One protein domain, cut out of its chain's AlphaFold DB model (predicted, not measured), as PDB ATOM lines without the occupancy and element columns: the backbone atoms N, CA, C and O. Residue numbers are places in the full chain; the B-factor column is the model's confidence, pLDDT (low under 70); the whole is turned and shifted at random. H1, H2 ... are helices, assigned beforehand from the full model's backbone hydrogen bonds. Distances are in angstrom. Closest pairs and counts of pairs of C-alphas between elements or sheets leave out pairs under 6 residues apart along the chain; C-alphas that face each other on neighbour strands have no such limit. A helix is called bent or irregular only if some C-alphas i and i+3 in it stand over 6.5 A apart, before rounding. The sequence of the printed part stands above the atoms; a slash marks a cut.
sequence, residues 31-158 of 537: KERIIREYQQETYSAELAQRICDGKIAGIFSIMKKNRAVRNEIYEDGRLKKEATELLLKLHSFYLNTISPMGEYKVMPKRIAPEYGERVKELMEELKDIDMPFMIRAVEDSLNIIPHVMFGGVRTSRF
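Overview. This is residues 31 to 158 of the 537 residues of the protein "Patatin-like phospholipase family protein" of Euryarchaeota archaeon (UniProt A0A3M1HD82). Three helices, H4, H5 and H6, run side by side in alternating directions, and the long helix H1 crosses H6 steeply with its residues 40 to 48 and meets H4 with its last residues, 51 to 52, while its first residues, 31 to 37, stick out. H2 folds back along H1 and crosses H4, H3 packs across H6, and the small H7 packs on the last turns of H1. The printed part has 128 residues with seven named helices, H1 to H7 in chain order, and no named strand; the class is all helix. It is compact, with a radius of gyration of the C-alphas of 14.5 A, and spans 45 by 35 by 23 A.

Arrangement. H1, residues 31 to 52, is the hub and touches four other helices. H2, residues 56 to 63, forms a helical hairpin with H1: they touch at a shallow tilt of 1 degrees, opposite ways, the closest C-alphas being those of Arg 50 and Ile 59, 5.1 A apart. H3, residues 67 to 73, is apart from H1. H4, residues 81 to 101, touches residues 51 to 52 of H1 at a steep tilt of 63 degrees, closest at the C-alphas of Ile 51 and Tyr 94, 6.6 A. H4 also touches H2, closest at the C-alphas of Ile 56 and Leu 87, 6.4 A. H5, residues 111 to 125, forms a hairpin with H4, a shallow tilt of 12 degrees, closest at the C-alphas of Thr 97 and Tyr 115, 7.3 A. H6, residues 132 to 142, forms a hairpin with H5 at 13 degrees, closest at the C-alphas of Val 119 and Leu 142, 6.9 A. H6 touches residues 40 to 48 of H1 at a steep tilt of 61 degrees; the C-alphas of Ala 48 and Ser 141, the closest, are 4.6 A apart. H3 and H6 touch about perpendicular, at 80 degrees, closest at the C-alphas of Val 69 and Met 134, 5.5 A. H4 and H6 are near each other. H7, residues 145 to 149, touches H1, closest at the C-alphas of Ala 48 and Ile 145, 5.5 A. Every O i to N i+4 pair is within hydrogen-bond range in H1, H2, H3, H5, H6 and H7; in H4 14 of 17 are.

Along the chain. H1 begins at C-alpha 31 (50.357, 7.310, -0.486) and is 31.6 A long. H4, 29.5 A, begins at C-alpha 81 (58.929, 21.377, -32.242); it has a kink of 39 degrees near residue 95 and is only just irregular, with C-alphas 96 and 99 6.7 A apart. H5 measures 20.9 A and H6 15.3 A. H7 ends at C-alpha 149 (42.467, 35.930, -12.392).

Size, cuts and confidence. The C-alphas of Asp 76 and Lys 109, the two farthest apart, are 46.7 A apart. The printed part has no cut and no long link. Mean pLDDT of the printed part is 77.7; 30 residues are under 70, among them residues 34 to 43 and 147 to 158.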
ATOM      1  N   LYS A  31      49.502   6.139  -0.688       74.31
ATOM      2  CA  LYS A  31      50.357   7.310  -0.486       74.31
ATOM      3  C   LYS A  31      50.842   7.872  -1.817       74.31
ATOM      4  O   LYS A  31      50.679   9.065  -2.053       74.31
ATOM      5  N   GLU A  32      51.411   7.036  -2.684       71.69
ATOM      6  CA  GLU A  32      51.880   7.452  -4.010       71.69
ATOM      7  C   GLU A  32      50.754   8.070  -4.835       71.69
ATOM      8  O   GLU A  32      50.944   9.130  -5.429       71.69
ATOM      9  N   ARG A  33      49.565   7.459  -4.813       73.81
ATOM     10  CA  ARG A  33      48.379   7.973  -5.494       73.81
ATOM     11  C   ARG A  33      47.967   9.349  -4.968       73.81
ATOM     12  O   ARG A  33      47.885  10.281  -5.760       73.81
ATOM     13  N   ILE A  34      47.758   9.496  -3.656       68.75
ATOM     14  CA  ILE A  34      47.345  10.773  -3.046       68.75
ATOM     15  C   ILE A  34      48.401  11.857  -3.301       68.75
ATOM     16  O   ILE A  34      48.061  12.993  -3.623       68.75
ATOM     17  N   ILE A  35      49.692  11.523  -3.181       68.12
ATOM     18  CA  ILE A  35      50.786  12.457  -3.477       68.12
ATOM     19  C   ILE A  35      50.773  12.848  -4.954       68.12
ATOM     20  O   ILE A  35      50.945  14.026  -5.255       68.12
ATOM     21  N   ARG A  36      50.565  11.899  -5.870       67.88
ATOM     22  CA  ARG A  36      50.510  12.159  -7.311       67.88
ATOM     23  C   ARG A  36      49.334  13.062  -7.677       67.88
ATOM     24  O   ARG A  36      49.555  14.047  -8.372       67.88
ATOM     25  N   GLU A  37      48.130  12.763  -7.192       65.25
ATOM     26  CA  GLU A  37      46.934  13.597  -7.390       65.25
ATOM     27  C   GLU A  37      47.181  15.018  -6.858       65.25
ATOM     28  O   GLU A  37      47.028  16.003  -7.578       65.25
ATOM     29  N   TYR A  38      47.716  15.127  -5.640       64.38
ATOM     30  CA  TYR A  38      48.068  16.408  -5.028       64.38
ATOM     31  C   TYR A  38      49.133  17.197  -5.813       64.38
ATOM     32  O   TYR A  38      49.035  18.418  -5.980       64.38
ATOM     33  N   GLN A  39      50.179  16.517  -6.287       62.22
ATOM     34  CA  GLN A  39      51.242  17.122  -7.090       62.22
ATOM     35  C   GLN A  39      50.723  17.590  -8.448       62.22
ATOM     36  O   GLN A  39      51.108  18.675  -8.884       62.22
ATOM     37  N   GLN A  40      49.853  16.808  -9.092       65.88
ATOM     38  CA  GLN A  40      49.234  17.170 -10.365       65.88
ATOM     39  C   GLN A  40      48.382  18.434 -10.214       65.88
ATOM     40  O   GLN A  40      48.583  19.386 -10.959       65.88
ATOM     41  N   GLU A  41      47.526  18.512  -9.195       60.09
ATOM     42  CA  GLU A  41      46.720  19.713  -8.939       60.09
ATOM     43  C   GLU A  41      47.575  20.952  -8.634       60.09
ATOM     44  O   GLU A  41      47.325  22.050  -9.144       60.09
ATOM     45  N   THR A  42      48.621  20.781  -7.815       60.59
ATOM     46  CA  THR A  42      49.554  21.869  -7.490       60.59
ATOM     47  C   THR A  42      50.265  22.367  -8.751       60.59
ATOM     48  O   THR A  42      50.429  23.576  -8.946       60.59
ATOM     49  N   TYR A  43      50.671  21.438  -9.618       69.25
ATOM     50  CA  TYR A  43      51.328  21.728 -10.884       69.25
ATOM     51  C   TYR A  43      50.413  22.498 -11.843       69.25
ATOM     52  O   TYR A  43      50.813  23.564 -12.314       69.25
ATOM     53  N   SER A  44      49.182  22.026 -12.070       71.75
ATOM     54  CA  SER A  44      48.219  22.677 -12.969       71.75
ATOM     55  C   SER A  44      47.908  24.108 -12.528       71.75
ATOM     56  O   SER A  44      47.771  25.017 -13.338       71.75
ATOM     57  N   ALA A  45      47.893  24.379 -11.226       64.62
ATOM     58  CA  ALA A  45      47.657  25.734 -10.752       64.62
ATOM     59  C   ALA A  45      48.857  26.675 -10.822       64.62
ATOM     60  O   ALA A  45      48.678  27.862 -11.105       64.62
ATOM     61  N   GLU A  46      50.075  26.179 -10.595       68.12
ATOM     62  CA  GLU A  46      51.271  26.961 -10.917       68.12
ATOM     63  C   GLU A  46      51.318  27.277 -12.414       68.12
ATOM     64  O   GLU A  46      51.624  28.410 -12.789       68.12
ATOM     65  N   LEU A  47      50.977  26.303 -13.261       77.75
ATOM     66  CA  LEU A  47      50.940  26.460 -14.709       77.75
ATOM     67  C   LEU A  47      49.871  27.474 -15.137       77.75
ATOM     68  O   LEU A  47      50.201  28.419 -15.850       77.75
ATOM     69  N   ALA A  48      48.643  27.372 -14.626       77.00
ATOM     70  CA  ALA A  48      47.574  28.343 -14.860       77.00
ATOM     71  C   ALA A  48      47.990  29.772 -14.487       77.00
ATOM     72  O   ALA A  48      47.767  30.704 -15.254       77.00
ATOM     73  N   GLN A  49      48.667  29.950 -13.346       71.50
ATOM     74  CA  GLN A  49      49.205  31.252 -12.950       71.50
ATOM     75  C   GLN A  49      50.209  31.799 -13.967       71.50
ATOM     76  O   GLN A  49      50.187  32.990 -14.268       71.50
ATOM     77  N   ARG A  50      51.065  30.946 -14.536       80.88
ATOM     78  CA  ARG A  50      52.018  31.369 -15.569       80.88
ATOM     79  C   ARG A  50      51.378  31.647 -16.915       80.88
ATOM     80  O   ARG A  50      51.846  32.550 -17.604       80.88
ATOM     81  N   ILE A  51      50.321  30.923 -17.269       83.38
ATOM     82  CA  ILE A  51      49.527  31.232 -18.457       83.38
ATOM     83  C   ILE A  51      48.879  32.617 -18.279       83.38
ATOM     84  O   ILE A  51      48.985  33.444 -19.175       83.38
ATOM     85  N   CYS A  52      48.329  32.923 -17.096       78.12
ATOM     86  CA  CYS A  52      47.803  34.255 -16.760       78.12
ATOM     87  C   CYS A  52      48.857  35.372 -16.750       78.12
ATOM     88  O   CYS A  52      48.509  36.528 -16.958       78.12
ATOM     89  N   ASP A  53      50.131  35.059 -16.493       77.69
ATOM     90  CA  ASP A  53      51.220  36.039 -16.587       77.69
ATOM     91  C   ASP A  53      51.550  36.392 -18.056       77.69
ATOM     92  O   ASP A  53      52.283  37.352 -18.305       77.69
ATOM     93  N   GLY A  54      51.101  35.576 -19.021       79.31
ATOM     94  CA  GLY A  54      51.359  35.729 -20.457       79.31
ATOM     95  C   GLY A  54      52.806  35.484 -20.891       79.31
ATOM     96  O   GLY A  54      53.138  35.608 -22.068       79.31
ATOM     97  N   LYS A  55      53.697  35.134 -19.956       84.56
ATOM     98  CA  LYS A  55      55.139  34.994 -20.203       84.56
ATOM     99  C   LYS A  55      55.495  33.553 -20.548       84.56
ATOM    100  O   LYS A  55      55.550  32.707 -19.655       84.56
ATOM    101  N   ILE A  56      55.886  33.312 -21.802       87.31
ATOM    102  CA  ILE A  56      56.363  32.003 -22.292       87.31
ATOM    103  C   ILE A  56      57.462  31.425 -21.386       87.31
ATOM    104  O   ILE A  56      57.397  30.263 -20.995       87.31
ATOM    105  N   ALA A  57      58.429  32.246 -20.962       84.75
ATOM    106  CA  ALA A  57      59.499  31.813 -20.059       84.75
ATOM    107  C   ALA A  57      58.978  31.296 -18.701       84.75
ATOM    108  O   ALA A  57      59.546  30.365 -18.129       84.75
ATOM    109  N   GLY A  58      57.891  31.882 -18.189       81.31
ATOM    110  CA  GLY A  58      57.239  31.441 -16.957       81.31
ATOM    111  C   GLY A  58      56.550  30.092 -17.136       81.31
ATOM    112  O   GLY A  58      56.762  29.197 -16.318       81.31
ATOM    113  N   ILE A  59      55.791  29.935 -18.225       85.25
ATOM    114  CA  ILE A  59      55.113  28.680 -18.589       85.25
ATOM    115  C   ILE A  59      56.159  27.568 -18.730       85.25
ATOM    116  O   ILE A  59      56.099  26.552 -18.038       85.25
ATOM    117  N   PHE A  60      57.206  27.823 -19.514       87.25
ATOM    118  CA  PHE A  60      58.289  26.876 -19.750       87.25
ATOM    119  C   PHE A  60      59.061  26.506 -18.473       87.25
ATOM    120  O   PHE A  60      59.447  25.354 -18.279       87.25
ATOM    121  N   SER A  61      59.259  27.462 -17.558       83.62
ATOM    122  CA  SER A  61      59.884  27.200 -16.256       83.62
ATOM    123  C   SER A  61      59.079  26.214 -15.411       83.62
ATOM    124  O   SER A  61      59.687  25.385 -14.733       83.62
ATOM    125  N   ILE A  62      57.744  26.274 -15.454       81.12
ATOM    126  CA  ILE A  62      56.889  25.309 -14.758       81.12
ATOM    127  C   ILE A  62      56.936  23.953 -15.456       81.12
ATOM    128  O   ILE A  62      57.179  22.964 -14.771       81.12
ATOM    129  N   MET A  63      56.845  23.908 -16.791       83.81
ATOM    130  CA  MET A  63      56.906  22.661 -17.574       83.81
ATOM    131  C   MET A  63      58.111  21.785 -17.213       83.81
ATOM    132  O   MET A  63      57.977  20.579 -17.026       83.81
ATOM    133  N   LYS A  64      59.286  22.390 -17.003       83.50
ATOM    134  CA  LYS A  64      60.509  21.654 -16.637       83.50
ATOM    135  C   LYS A  64      60.492  21.019 -15.245       83.50
ATOM    136  O   LYS A  64      61.320  20.147 -14.984       83.50
ATOM    137  N   LYS A  65      59.628  21.477 -14.333       77.00
ATOM    138  CA  LYS A  65      59.583  20.975 -12.949       77.00
ATOM    139  C   LYS A  65      58.920  19.604 -12.843       77.00
ATOM    140  O   LYS A  65      59.254  18.855 -11.931       77.00
ATOM    141  N   ASN A  66      57.985  19.282 -13.735       76.38
ATOM    142  CA  ASN A  66      57.309  17.991 -13.740       76.38
ATOM    143  C   ASN A  66      58.092  17.012 -14.621       76.38
ATOM    144  O   ASN A  66      58.324  17.283 -15.792       76.38
ATOM    145  N   ARG A  67      58.515  15.874 -14.056       76.62
ATOM    146  CA  ARG A  67      59.360  14.898 -14.758       76.62
ATOM    147  C   ARG A  67      58.662  14.271 -15.969       76.62
ATOM    148  O   ARG A  67      59.313  14.105 -16.991       76.62
ATOM    149  N   ALA A  68      57.370  13.957 -15.863       74.69
ATOM    150  CA  ALA A  68      56.606  13.369 -16.964       74.69
ATOM    151  C   ALA A  68      56.501  14.354 -18.137       74.69
ATOM    152  O   ALA A  68      56.863  14.019 -19.257       74.69
ATOM    153  N   VAL A  69      56.152  15.609 -17.844       80.12
ATOM    154  CA  VAL A  69      56.110  16.694 -18.836       80.12
ATOM    155  C   VAL A  69      57.495  16.990 -19.415       80.12
ATOM    156  O   VAL A  69      57.646  17.190 -20.616       80.12
ATOM    157  N   ARG A  70      58.533  17.009 -18.570       81.81
ATOM    158  CA  ARG A  70      59.913  17.262 -18.996       81.81
ATOM    159  C   ARG A  70      60.383  16.235 -20.029       81.81
ATOM    160  O   ARG A  70      61.122  16.606 -20.935       81.81
ATOM    161  N   ASN A  71      59.977  14.979 -19.876       82.56
ATOM    162  CA  ASN A  71      60.326  13.916 -20.811       82.56
ATOM    163  C   ASN A  71      59.603  14.063 -22.161       82.56
ATOM    164  O   ASN A  71      60.134  13.613 -23.164       82.56
ATOM    165  N   GLU A  72      58.435  14.711 -22.204       84.50
ATOM    166  CA  GLU A  72      57.715  14.979 -23.458       84.50
ATOM    167  C   GLU A  72      58.269  16.193 -24.209       84.50
ATOM    168  O   GLU A  72      58.329  16.182 -25.433       84.50
ATOM    169  N   ILE A  73      58.689  17.246 -23.498       85.88
ATOM    170  CA  ILE A  73      59.160  18.494 -24.130       85.88
ATOM    171  C   ILE A  73      60.583  18.396 -24.697       85.88
ATOM    172  O   ILE A  73      60.985  19.281 -25.450       85.88
ATOM    173  N   TYR A  74      61.362  17.381 -24.318       85.31
ATOM    174  CA  TYR A  74      62.749  17.223 -24.749       85.31
ATOM    175  C   TYR A  74      62.950  15.959 -25.586       85.31
ATOM    176  O   TYR A  74      62.460  14.893 -25.234       85.31
ATOM    177  N   GLU A  75      63.756  16.079 -26.635       81.38
ATOM    178  CA  GLU A  75      64.299  14.974 -27.428       81.38
ATOM    179  C   GLU A  75      65.803  15.220 -27.596       81.38
ATOM    180  O   GLU A  75      66.212  16.320 -27.973       81.38
ATOM    181  N   ASP A  76      66.640  14.270 -27.170       80.94
ATOM    182  CA  ASP A  76      68.110  14.394 -27.154       80.94
ATOM    183  C   ASP A  76      68.644  15.694 -26.516       80.94
ATOM    184  O   ASP A  76      69.642  16.286 -26.931       80.94
ATOM    185  N   GLY A  77      67.947  16.183 -25.484       76.19
ATOM    186  CA  GLY A  77      68.298  17.420 -24.779       76.19
ATOM    187  C   GLY A  77      67.903  18.716 -25.502       76.19
ATOM    188  O   GLY A  77      68.157  19.801 -24.971       76.19
ATOM    189  N   ARG A  78      67.235  18.636 -26.661       81.62
ATOM    190  CA  ARG A  78      66.670  19.774 -27.405       81.62
ATOM    191  C   ARG A  78      65.158  19.868 -27.218       81.62
ATOM    192  O   ARG A  78      64.490  18.868 -26.997       81.62
ATOM    193  N   LEU A  79      64.631  21.092 -27.252       84.50
ATOM    194  CA  LEU A  79      63.191  21.339 -27.149       84.50
ATOM    195  C   LEU A  79      62.498  20.817 -28.415       84.50
ATOM    196  O   LEU A  79      62.897  21.201 -29.514       84.50
ATOM    197  N   LYS A  80      61.465  19.988 -28.254       89.50
ATOM    198  CA  LYS A  80      60.652  19.491 -29.369       89.50
ATOM    199  C   LYS A  80      59.950  20.626 -30.123       89.50
ATOM    200  O   LYS A  80      59.629  21.677 -29.546       89.50
ATOM    201  N   LYS A  81      59.672  20.413 -31.412       88.62
ATOM    202  CA  LYS A  81      58.929  21.377 -32.242       88.62
ATOM    203  C   LYS A  81      57.505  21.552 -31.705       88.62
ATOM    204  O   LYS A  81      57.044  22.675 -31.542       88.62
ATOM    205  N   GLU A  82      56.895  20.446 -31.312       89.81
ATOM    206  CA  GLU A  82      55.591  20.291 -30.672       89.81
ATOM    207  C   GLU A  82      55.487  21.130 -29.391       89.81
ATOM    208  O   GLU A  82      54.529  21.872 -29.181       89.81
ATOM    209  N   ALA A  83      56.529  21.095 -28.554       88.44
ATOM    210  CA  ALA A  83      56.583  21.890 -27.329       88.44
ATOM    211  C   ALA A  83      56.668  23.397 -27.622       88.44
ATOM    212  O   ALA A  83      56.121  24.213 -26.876       88.44
ATOM    213  N   THR A  84      57.345  23.774 -28.708       89.88
ATOM    214  CA  THR A  84      57.414  25.170 -29.166       89.88
ATOM    215  C   THR A  84      56.060  25.631 -29.698       89.88
ATOM    216  O   THR A  84      55.590  26.707 -29.332       89.88
ATOM    217  N   GLU A  85      55.407  24.799 -30.507       91.38
ATOM    218  CA  GLU A  85      54.069  25.049 -31.041       91.38
ATOM    219  C   GLU A  85      53.031  25.220 -29.926       91.38
ATOM    220  O   GLU A  85      52.294  26.208 -29.915       91.38
ATOM    221  N   LEU A  86      53.049  24.342 -28.920       91.81
ATOM    222  CA  LEU A  86      52.195  24.453 -27.741       91.81
ATOM    223  C   LEU A  86      52.385  25.790 -27.009       91.81
ATOM    224  O   LEU A  86      51.411  26.458 -26.663       91.81
ATOM    225  N   LEU A  87      53.633  26.202 -26.761       91.25
ATOM    226  CA  LEU A  87      53.930  27.466 -26.080       91.25
ATOM    227  C   LEU A  87      53.410  28.681 -26.862       91.25
ATOM    228  O   LEU A  87      52.914  29.631 -26.252       91.25
ATOM    229  N   LEU A  88      53.502  28.647 -28.196       92.06
ATOM    230  CA  LEU A  88      52.976  29.698 -29.069       92.06
ATOM    231  C   LEU A  88      51.445  29.737 -29.046       92.06
ATOM    232  O   LEU A  88      50.875  30.819 -28.891       92.06
ATOM    233  N   LYS A  89      50.778  28.579 -29.112       94.19
ATOM    234  CA  LYS A  89      49.314  28.475 -29.001       94.19
ATOM    235  C   LYS A  89      48.811  28.974 -27.644       94.19
ATOM    236  O   LYS A  89      47.895  29.792 -27.595       94.19
ATOM    237  N   LEU A  90      49.471  28.600 -26.544       92.69
ATOM    238  CA  LEU A  90      49.158  29.112 -25.202       92.69
ATOM    239  C   LEU A  90      49.346  30.628 -25.088       92.69
ATOM    240  O   LEU A  90      48.551  31.305 -24.435       92.69
ATOM    241  N   HIS A  91      50.387  31.177 -25.714       93.12
ATOM    242  CA  HIS A  91      50.617  32.619 -25.725       93.12
ATOM    243  C   HIS A  91      49.559  33.363 -26.553       93.12
ATOM    244  O   HIS A  91      49.044  34.387 -26.104       93.12
ATOM    245  N   SER A  92      49.178  32.822 -27.713       93.19
ATOM    246  CA  SER A  92      48.075  33.339 -28.534       93.19
ATOM    247  C   SER A  92      46.753  33.325 -27.761       93.19
ATOM    248  O   SER A  92      46.063  34.342 -27.677       93.19
ATOM    249  N   PHE A  93      46.446  32.214 -27.085       94.12
ATOM    250  CA  PHE A  93      45.276  32.104 -26.217       94.12
ATOM    251  C   PHE A  93      45.301  33.132 -25.081       94.12
ATOM    252  O   PHE A  93      44.281  33.757 -24.778       94.12
ATOM    253  N   TYR A  94      46.470  33.366 -24.474       92.00
ATOM    254  CA  TYR A  94      46.620  34.429 -23.488       92.00
ATOM    255  C   TYR A  94      46.253  35.797 -24.072       92.00
ATOM    256  O   TYR A  94      45.422  36.488 -23.490       92.00
ATOM    257  N   LEU A  95      46.820  36.184 -25.216       90.38
ATOM    258  CA  LEU A  95      46.576  37.498 -25.819       90.38
ATOM    259  C   LEU A  95      45.110  37.698 -26.215       90.38
ATOM    260  O   LEU A  95      44.537  38.749 -25.931       90.38
ATOM    261  N   ASN A  96      44.504  36.684 -26.829       91.06
ATOM    262  CA  ASN A  96      43.172  36.797 -27.419       91.06
ATOM    263  C   ASN A  96      42.047  36.607 -26.398       91.06
ATOM    264  O   ASN A  96      40.964  37.169 -26.568       91.06
ATOM    265  N   THR A  97      42.284  35.818 -25.346       89.81
ATOM    266  CA  THR A  97      41.239  35.385 -24.405       89.81
ATOM    267  C   THR A  97      41.489  35.880 -22.990       89.81
ATOM    268  O   THR A  97      40.605  36.479 -22.386       89.81
ATOM    269  N   ILE A  98      42.689  35.670 -22.449       85.56
ATOM    270  CA  ILE A  98      42.980  35.908 -21.027       85.56
ATOM    271  C   ILE A  98      43.315  37.378 -20.757       85.56
ATOM    272  O   ILE A  98      42.800  37.969 -19.817       85.56
ATOM    273  N   SER A  99      44.155  38.006 -21.575       85.75
ATOM    274  CA  SER A  99      44.566  39.401 -21.396       85.75
ATOM    275  C   SER A  99      43.368  40.370 -21.357       85.75
ATOM    276  O   SER A  99      43.314  41.179 -20.428       85.75
ATOM    277  N   PRO A 100      42.354  40.264 -22.247       85.94
ATOM    278  CA  PRO A 100      41.156  41.110 -22.194       85.94
ATOM    279  C   PRO A 100      40.323  40.914 -20.921       85.94
ATOM    280  O   PRO A 100      39.631  41.819 -20.461       85.94
ATOM    281  N   MET A 101      40.394  39.726 -20.315       78.38
ATOM    282  CA  MET A 101      39.706  39.435 -19.061       78.38
ATOM    283  C   MET A 101      40.318  40.197 -17.873       78.38
ATOM    284  O   MET A 101      39.619  40.438 -16.892       78.38
ATOM    285  N   GLY A 102      41.583  40.623 -17.951       69.69
ATOM    286  CA  GLY A 102      42.295  41.302 -16.860       69.69
ATOM    287  C   GLY A 102      41.707  42.657 -16.444       69.69
ATOM    288  O   GLY A 102      41.969  43.120 -15.334       69.69
ATOM    289  N   GLU A 103      40.884  43.278 -17.290       71.94
ATOM    290  CA  GLU A 103      40.235  44.565 -17.006       71.94
ATOM    291  C   GLU A 103      39.061  44.445 -16.020       71.94
ATOM    292  O   GLU A 103      38.649  45.425 -15.389       71.94
ATOM    293  N   TYR A 104      38.517  43.237 -15.845       66.69
ATOM    294  CA  TYR A 104      37.357  43.010 -14.993       66.69
ATOM    295  C   TYR A 104      37.760  42.709 -13.543       66.69
ATOM    296  O   TYR A 104      38.680  41.949 -13.257       66.69
ATOM    297  N   LYS A 105      37.009  43.259 -12.580       56.50
ATOM    298  CA  LYS A 105      37.184  42.931 -11.148       56.50
ATOM    299  C   LYS A 105      36.568  41.583 -10.754       56.50
ATOM    300  O   LYS A 105      36.980  40.994  -9.761       56.50
ATOM    301  N   VAL A 106      35.558  41.136 -11.495       59.22
ATOM    302  CA  VAL A 106      34.815  39.880 -11.313       59.22
ATOM    303  C   VAL A 106      34.395  39.364 -12.682       59.22
ATOM    304  O   VAL A 106      34.096  40.170 -13.564       59.22
ATOM    305  N   MET A 107      34.335  38.041 -12.850       67.06
ATOM    306  CA  MET A 107      33.967  37.441 -14.132       67.06
ATOM    307  C   MET A 107      32.508  37.764 -14.501       67.06
ATOM    308  O   MET A 107      31.593  37.393 -13.757       67.06
ATOM    309  N   PRO A 108      32.244  38.424 -15.644       71.56
ATOM    310  CA  PRO A 108      30.880  38.674 -16.095       71.56
ATOM    311  C   PRO A 108      30.187  37.376 -16.531       71.56
ATOM    312  O   PRO A 108      30.776  36.572 -17.253       71.56
ATOM    313  N   LYS A 109      28.901  37.203 -16.183       71.25
ATOM    314  CA  LYS A 109      28.108  36.004 -16.541       71.25
ATOM    315  C   LYS A 109      28.097  35.688 -18.045       71.25
ATOM    316  O   LYS A 109      28.007  34.525 -18.406       71.25
ATOM    317  N   ARG A 110      28.206  36.711 -18.900       75.06
ATOM    318  CA  ARG A 110      28.249  36.573 -20.367       75.06
ATOM    319  C   ARG A 110      29.573  36.014 -20.905       75.06
ATOM    320  O   ARG A 110      29.566  35.400 -21.957       75.06
ATOM    321  N   ILE A 111      30.681  36.217 -20.185       74.44
ATOM    322  CA  ILE A 111      32.033  35.825 -20.624       74.44
ATOM    323  C   ILE A 111      32.343  34.376 -20.218       74.44
ATOM    324  O   ILE A 111      33.164  33.720 -20.843       74.44
ATOM    325  N   ALA A 112      31.684  33.843 -19.182       71.88
ATOM    326  CA  ALA A 112      31.937  32.477 -18.714       71.88
ATOM    327  C   ALA A 112      31.646  31.383 -19.764       71.88
ATOM    328  O   ALA A 112      32.511  30.525 -19.939       71.88
ATOM    329  N   PRO A 113      30.517  31.414 -20.502       78.62
ATOM    330  CA  PRO A 113      30.288  30.482 -21.607       78.62
ATOM    331  C   PRO A 113      31.286  30.669 -22.758       78.62
ATOM    332  O   PRO A 113      31.820  29.689 -23.261       78.62
ATOM    333  N   GLU A 114      31.596  31.919 -23.123       85.19
ATOM    334  CA  GLU A 114      32.545  32.242 -24.199       85.19
ATOM    335  C   GLU A 114      33.957  31.724 -23.895       85.19
ATOM    336  O   GLU A 114      34.622  31.161 -24.759       85.19
ATOM    337  N   TYR A 115      34.403  31.855 -22.645       86.06
ATOM    338  CA  TYR A 115      35.665  31.279 -22.194       86.06
ATOM    339  C   TYR A 115      35.680  29.755 -22.357       86.06
ATOM    340  O   TYR A 115      36.665  29.205 -22.840       86.06
ATOM    341  N   GLY A 116      34.588  29.081 -21.975       82.06
ATOM    342  CA  GLY A 116      34.459  27.631 -22.104       82.06
ATOM    343  C   GLY A 116      34.553  27.149 -23.553       82.06
ATOM    344  O   GLY A 116      35.258  26.180 -23.816       82.06
ATOM    345  N   GLU A 117      33.909  27.843 -24.493       89.56
ATOM    346  CA  GLU A 117      34.012  27.518 -25.923       89.56
ATOM    347  C   GLU A 117      35.429  27.745 -26.462       89.56
ATOM    348  O   GLU A 117      35.994  26.852 -27.086       89.56
ATOM    349  N   ARG A 118      36.076  28.859 -26.107       91.19
ATOM    350  CA  ARG A 118      37.469  29.120 -26.509       91.19
ATOM    351  C   ARG A 118      38.456  28.089 -25.955       91.19
ATOM    352  O   ARG A 118      39.451  27.779 -26.603       91.19
ATOM    353  N   VAL A 119      38.218  27.565 -24.748       90.25
ATOM    354  CA  VAL A 119      39.021  26.456 -24.206       90.25
ATOM    355  C   VAL A 119      38.834  25.202 -25.059       90.25
ATOM    356  O   VAL A 119      39.831  24.581 -25.403       90.25
ATOM    357  N   LYS A 120      37.600  24.853 -25.452       91.50
ATOM    358  CA  LYS A 120      37.351  23.701 -26.337       91.50
ATOM    359  C   LYS A 120      38.036  23.856 -27.695       91.50
ATOM    360  O   LYS A 120      38.658  22.905 -28.150       91.50
ATOM    361  N   GLU A 121      37.964  25.039 -28.303       94.19
ATOM    362  CA  GLU A 121      38.649  25.349 -29.568       94.19
ATOM    363  C   GLU A 121      40.162  25.138 -29.450       94.19
ATOM    364  O   GLU A 121      40.757  24.441 -30.271       94.19
ATOM    365  N   LEU A 122      40.777  25.659 -28.381       94.25
ATOM    366  CA  LEU A 122      42.196  25.433 -28.117       94.25
ATOM    367  C   LEU A 122      42.502  23.943 -27.901       94.25
ATOM    368  O   LEU A 122      43.507  23.460 -28.404       94.25
ATOM    369  N   MET A 123      41.670  23.200 -27.169       94.31
ATOM    370  CA  MET A 123      41.911  21.768 -26.949       94.31
ATOM    371  C   MET A 123      41.821  20.955 -28.247       94.31
ATOM    372  O   MET A 123      42.641  20.063 -28.455       94.31
ATOM    373  N   GLU A 124      40.898  21.298 -29.145       93.38
ATOM    374  CA  GLU A 124      40.785  20.681 -30.472       93.38
ATOM    375  C   GLU A 124      42.015  20.990 -31.341       93.38
ATOM    376  O   GLU A 124      42.553  20.113 -32.010       93.38
ATOM    377  N   GLU A 125      42.522  22.220 -31.272       92.25
ATOM    378  CA  GLU A 125      43.759  22.652 -31.926       92.25
ATOM    379  C   GLU A 125      45.030  21.954 -31.422       92.25
ATOM    380  O   GLU A 125      46.073  22.035 -32.079       92.25
ATOM    381  N   LEU A 126      44.974  21.371 -30.225       91.56
ATOM    382  CA  LEU A 126      46.093  20.711 -29.561       91.56
ATOM    383  C   LEU A 126      46.039  19.183 -29.684       91.56
ATOM    384  O   LEU A 126      46.987  18.521 -29.266       91.56
ATOM    385  N   LYS A 127      44.971  18.615 -30.258       88.31
ATOM    386  CA  LYS A 127      44.753  17.160 -30.321       88.31
ATOM    387  C   LYS A 127      45.841  16.400 -31.089       88.31
ATOM    388  O   LYS A 127      46.105  15.246 -30.777       88.31
ATOM    389  N   ASP A 128      46.459  17.058 -32.073       85.44
ATOM    390  CA  ASP A 128      47.468  16.467 -32.960       85.44
ATOM    391  C   ASP A 128      48.897  16.599 -32.391       85.44
ATOM    392  O   ASP A 128      49.859  16.123 -32.993       85.44
ATOM    393  N   ILE A 129      49.057  17.239 -31.225       88.88
ATOM    394  CA  ILE A 129      50.342  17.362 -30.532       88.88
ATOM    395  C   ILE A 129      50.590  16.101 -29.693       88.88
ATOM    396  O   ILE A 129      49.887  15.853 -28.712       88.88
ATOM    397  N   ASP A 130      51.645  15.349 -30.024       86.56
ATOM    398  CA  ASP A 130      52.063  14.131 -29.306       86.56
ATOM    399  C   ASP A 130      52.745  14.445 -27.959       86.56
ATOM    400  O   ASP A 130      53.956  14.301 -27.763       86.56
ATOM    401  N   MET A 131      51.951  14.977 -27.028       87.44
ATOM    402  CA  MET A 131      52.355  15.341 -25.669       87.44
ATOM    403  C   MET A 131      51.207  15.126 -24.662       87.44
ATOM    404  O   MET A 131      50.725  16.083 -24.045       87.44
ATOM    405  N   PRO A 132      50.702  13.892 -24.502       83.81
ATOM    406  CA  PRO A 132      49.465  13.618 -23.772       83.81
ATOM    407  C   PRO A 132      49.480  14.086 -22.308       83.81
ATOM    408  O   PRO A 132      48.463  14.588 -21.815       83.81
ATOM    409  N   PHE A 133      50.608  13.972 -21.595       81.38
ATOM    410  CA  PHE A 133      50.698  14.452 -20.212       81.38
ATOM    411  C   PHE A 133      50.666  15.978 -20.147       81.38
ATOM    412  O   PHE A 133      50.019  16.543 -19.259       81.38
ATOM    413  N   MET A 134      51.336  16.653 -21.078       86.62
ATOM    414  CA  MET A 134      51.325  18.106 -21.146       86.62
ATOM    415  C   MET A 134      49.961  18.653 -21.566       86.62
ATOM    416  O   MET A 134      49.487  19.589 -20.927       86.62
ATOM    417  N   ILE A 135      49.314  18.076 -22.584       89.31
ATOM    418  CA  ILE A 135      47.990  18.511 -23.051       89.31
ATOM    419  C   ILE A 135      46.960  18.388 -21.929       89.31
ATOM    420  O   ILE A 135      46.251  19.354 -21.647       89.31
ATOM    421  N   ARG A 136      46.959  17.269 -21.193       81.94
ATOM    422  CA  ARG A 136      46.100  17.113 -20.012       81.94
ATOM    423  C   ARG A 136      46.389  18.170 -18.947       81.94
ATOM    424  O   ARG A 136      45.470  18.769 -18.399       81.94
ATOM    425  N   ALA A 137      47.660  18.443 -18.660       78.56
ATOM    426  CA  ALA A 137      47.998  19.454 -17.667       78.56
ATOM    427  C   ALA A 137      47.634  20.879 -18.116       78.56
ATOM    428  O   ALA A 137      47.296  21.717 -17.278       78.56
ATOM    429  N   VAL A 138      47.692  21.170 -19.419       87.62
ATOM    430  CA  VAL A 138      47.183  22.417 -19.999       87.62
ATOM    431  C   VAL A 138      45.679  22.509 -19.811       87.62
ATOM    432  O   VAL A 138      45.223  23.517 -19.284       87.62
ATOM    433  N   GLU A 139      44.926  21.472 -20.165       86.44
ATOM    434  CA  GLU A 139      43.472  21.424 -19.996       86.44
ATOM    435  C   GLU A 139      43.066  21.704 -18.542       86.44
ATOM    436  O   GLU A 139      42.308  22.641 -18.264       86.44
ATOM    437  N   ASP A 140      43.669  20.970 -17.599       73.56
ATOM    438  CA  ASP A 140      43.484  21.160 -16.158       73.56
ATOM    439  C   ASP A 140      43.779  22.614 -15.744       73.56
ATOM    440  O   ASP A 140      43.066  23.203 -14.929       73.56
ATOM    441  N   SER A 141      44.823  23.218 -16.320       79.00
ATOM    442  CA  SER A 141      45.238  24.594 -16.029       79.00
ATOM    443  C   SER A 141      44.278  25.637 -16.604       79.00
ATOM    444  O   SER A 141      43.941  26.607 -15.925       79.00
ATOM    445  N   LEU A 142      43.813  25.463 -17.840       84.88
ATOM    446  CA  LEU A 142      42.873  26.378 -18.492       84.88
ATOM    447  C   LEU A 142      41.547  26.414 -17.725       84.88
ATOM    448  O   LEU A 142      41.054  27.486 -17.374       84.88
ATOM    449  N   ASN A 143      41.047  25.252 -17.306       77.12
ATOM    450  CA  ASN A 143      39.819  25.133 -16.517       77.12
ATOM    451  C   ASN A 143      39.852  25.910 -15.183       77.12
ATOM    452  O   ASN A 143      38.804  26.171 -14.572       77.12
ATOM    453  N   ILE A 144      41.037  26.325 -14.712       63.75
ATOM    454  CA  ILE A 144      41.214  27.091 -13.473       63.75
ATOM    455  C   ILE A 144      41.653  28.550 -13.650       63.75
ATOM    456  O   ILE A 144      41.625  29.301 -12.673       63.75
ATOM    457  N   ILE A 145      41.961  29.007 -14.863       74.38
ATOM    458  CA  ILE A 145      42.427  30.381 -15.134       74.38
ATOM    459  C   ILE A 145      41.451  31.480 -14.694       74.38
ATOM    460  O   ILE A 145      41.901  32.408 -14.009       74.38
ATOM    461  N   PRO A 146      40.128  31.399 -14.953       71.62
ATOM    462  CA  PRO A 146      39.200  32.436 -14.491       71.62
ATOM    463  C   PRO A 146      39.251  32.660 -12.970       71.62
ATOM    464  O   PRO A 146      38.976  33.742 -12.454       71.62
ATOM    465  N   HIS A 147      39.665  31.634 -12.234       60.53
ATOM    466  CA  HIS A 147      39.712  31.617 -10.776       60.53
ATOM    467  C   HIS A 147      41.026  32.158 -10.240       60.53
ATOM    468  O   HIS A 147      41.036  32.845  -9.216       60.53
ATOM    469  N   VAL A 148      42.118  31.911 -10.968       60.19
ATOM    470  CA  VAL A 148      43.407  32.574 -10.752       60.19
ATOM    471  C   VAL A 148      43.276  34.085 -10.968       60.19
ATOM    472  O   VAL A 148      43.775  34.858 -10.152       60.19
ATOM    473  N   MET A 149      42.575  34.515 -12.023       60.59
ATOM    474  CA  MET A 149      42.467  35.930 -12.392       60.59
ATOM    475  C   MET A 149      41.561  36.747 -11.468       60.59
ATOM    476  O   MET A 149      41.971  37.782 -10.949       60.59
ATOM    477  N   PHE A 150      40.325  36.303 -11.234       59.91
ATOM    478  CA  PHE A 150      39.303  37.154 -10.607       59.91
ATOM    479  C   PHE A 150      39.238  37.054  -9.087       59.91
ATOM    480  O   PHE A 150      38.216  37.365  -8.474       59.91
ATOM    481  N   GLY A 151      40.308  36.570  -8.451       45.50
ATOM    482  CA  GLY A 151      40.322  36.368  -7.002       45.50
ATOM    483  C   GLY A 151      39.246  35.388  -6.532       45.50
ATOM    484  O   GLY A 151      38.962  35.307  -5.335       45.50
ATOM    485  N   GLY A 152      38.696  34.606  -7.462       44.84
ATOM    486  CA  GLY A 152      37.887  33.431  -7.221       44.84
ATOM    487  C   GLY A 152      38.755  32.299  -6.689       44.84
ATOM    488  O   GLY A 152      38.698  31.231  -7.254       44.84
ATOM    489  N   VAL A 153      39.595  32.563  -5.678       35.56
ATOM    490  CA  VAL A 153      40.478  31.643  -4.953       35.56
ATOM    491  C   VAL A 153      40.523  30.252  -5.583       35.56
ATOM    492  O   VAL A 153      39.773  29.354  -5.209       35.56
ATOM    493  N   ARG A 154      41.507  30.059  -6.452       45.41
ATOM    494  CA  ARG A 154      42.039  28.736  -6.767       45.41
ATOM    495  C   ARG A 154      43.554  28.731  -6.701       45.41
ATOM    496  O   ARG A 154      44.238  28.484  -7.681       45.41
ATOM    497  N   THR A 155      44.077  28.999  -5.508       36.31
ATOM    498  CA  THR A 155      45.486  28.756  -5.175       36.31
ATOM    499  C   THR A 155      45.630  27.537  -4.254       36.31
ATOM    500  O   THR A 155      46.122  27.620  -3.134       36.31
ATOM    501  N   SER A 156      45.089  26.398  -4.685       43.56
ATOM    502  CA  SER A 156      45.888  25.237  -5.123       43.56
ATOM    503  C   SER A 156      47.164  24.775  -4.398       43.56
ATOM    504  O   SER A 156      47.902  23.981  -4.966       43.56
ATOM    505  N   ARG A 157      47.488  25.189  -3.171       37.84
ATOM    506  CA  ARG A 157      48.662  24.620  -2.466       37.84
ATOM    507  C   ARG A 157      48.346  23.837  -1.196       37.84
ATOM    508  O   ARG A 157      49.271  23.509  -0.471       37.84
ATOM    509  N   PHE A 158      47.064  23.540  -0.967       36.41
ATOM    510  CA  PHE A 158      46.524  22.593   0.032       36.41
ATOM    511  C   PHE A 158      45.165  22.007  -0.432       36.41
ATOM    512  O   PHE A 158      44.331  21.641   0.391       36.41
TER     513      PHE A 158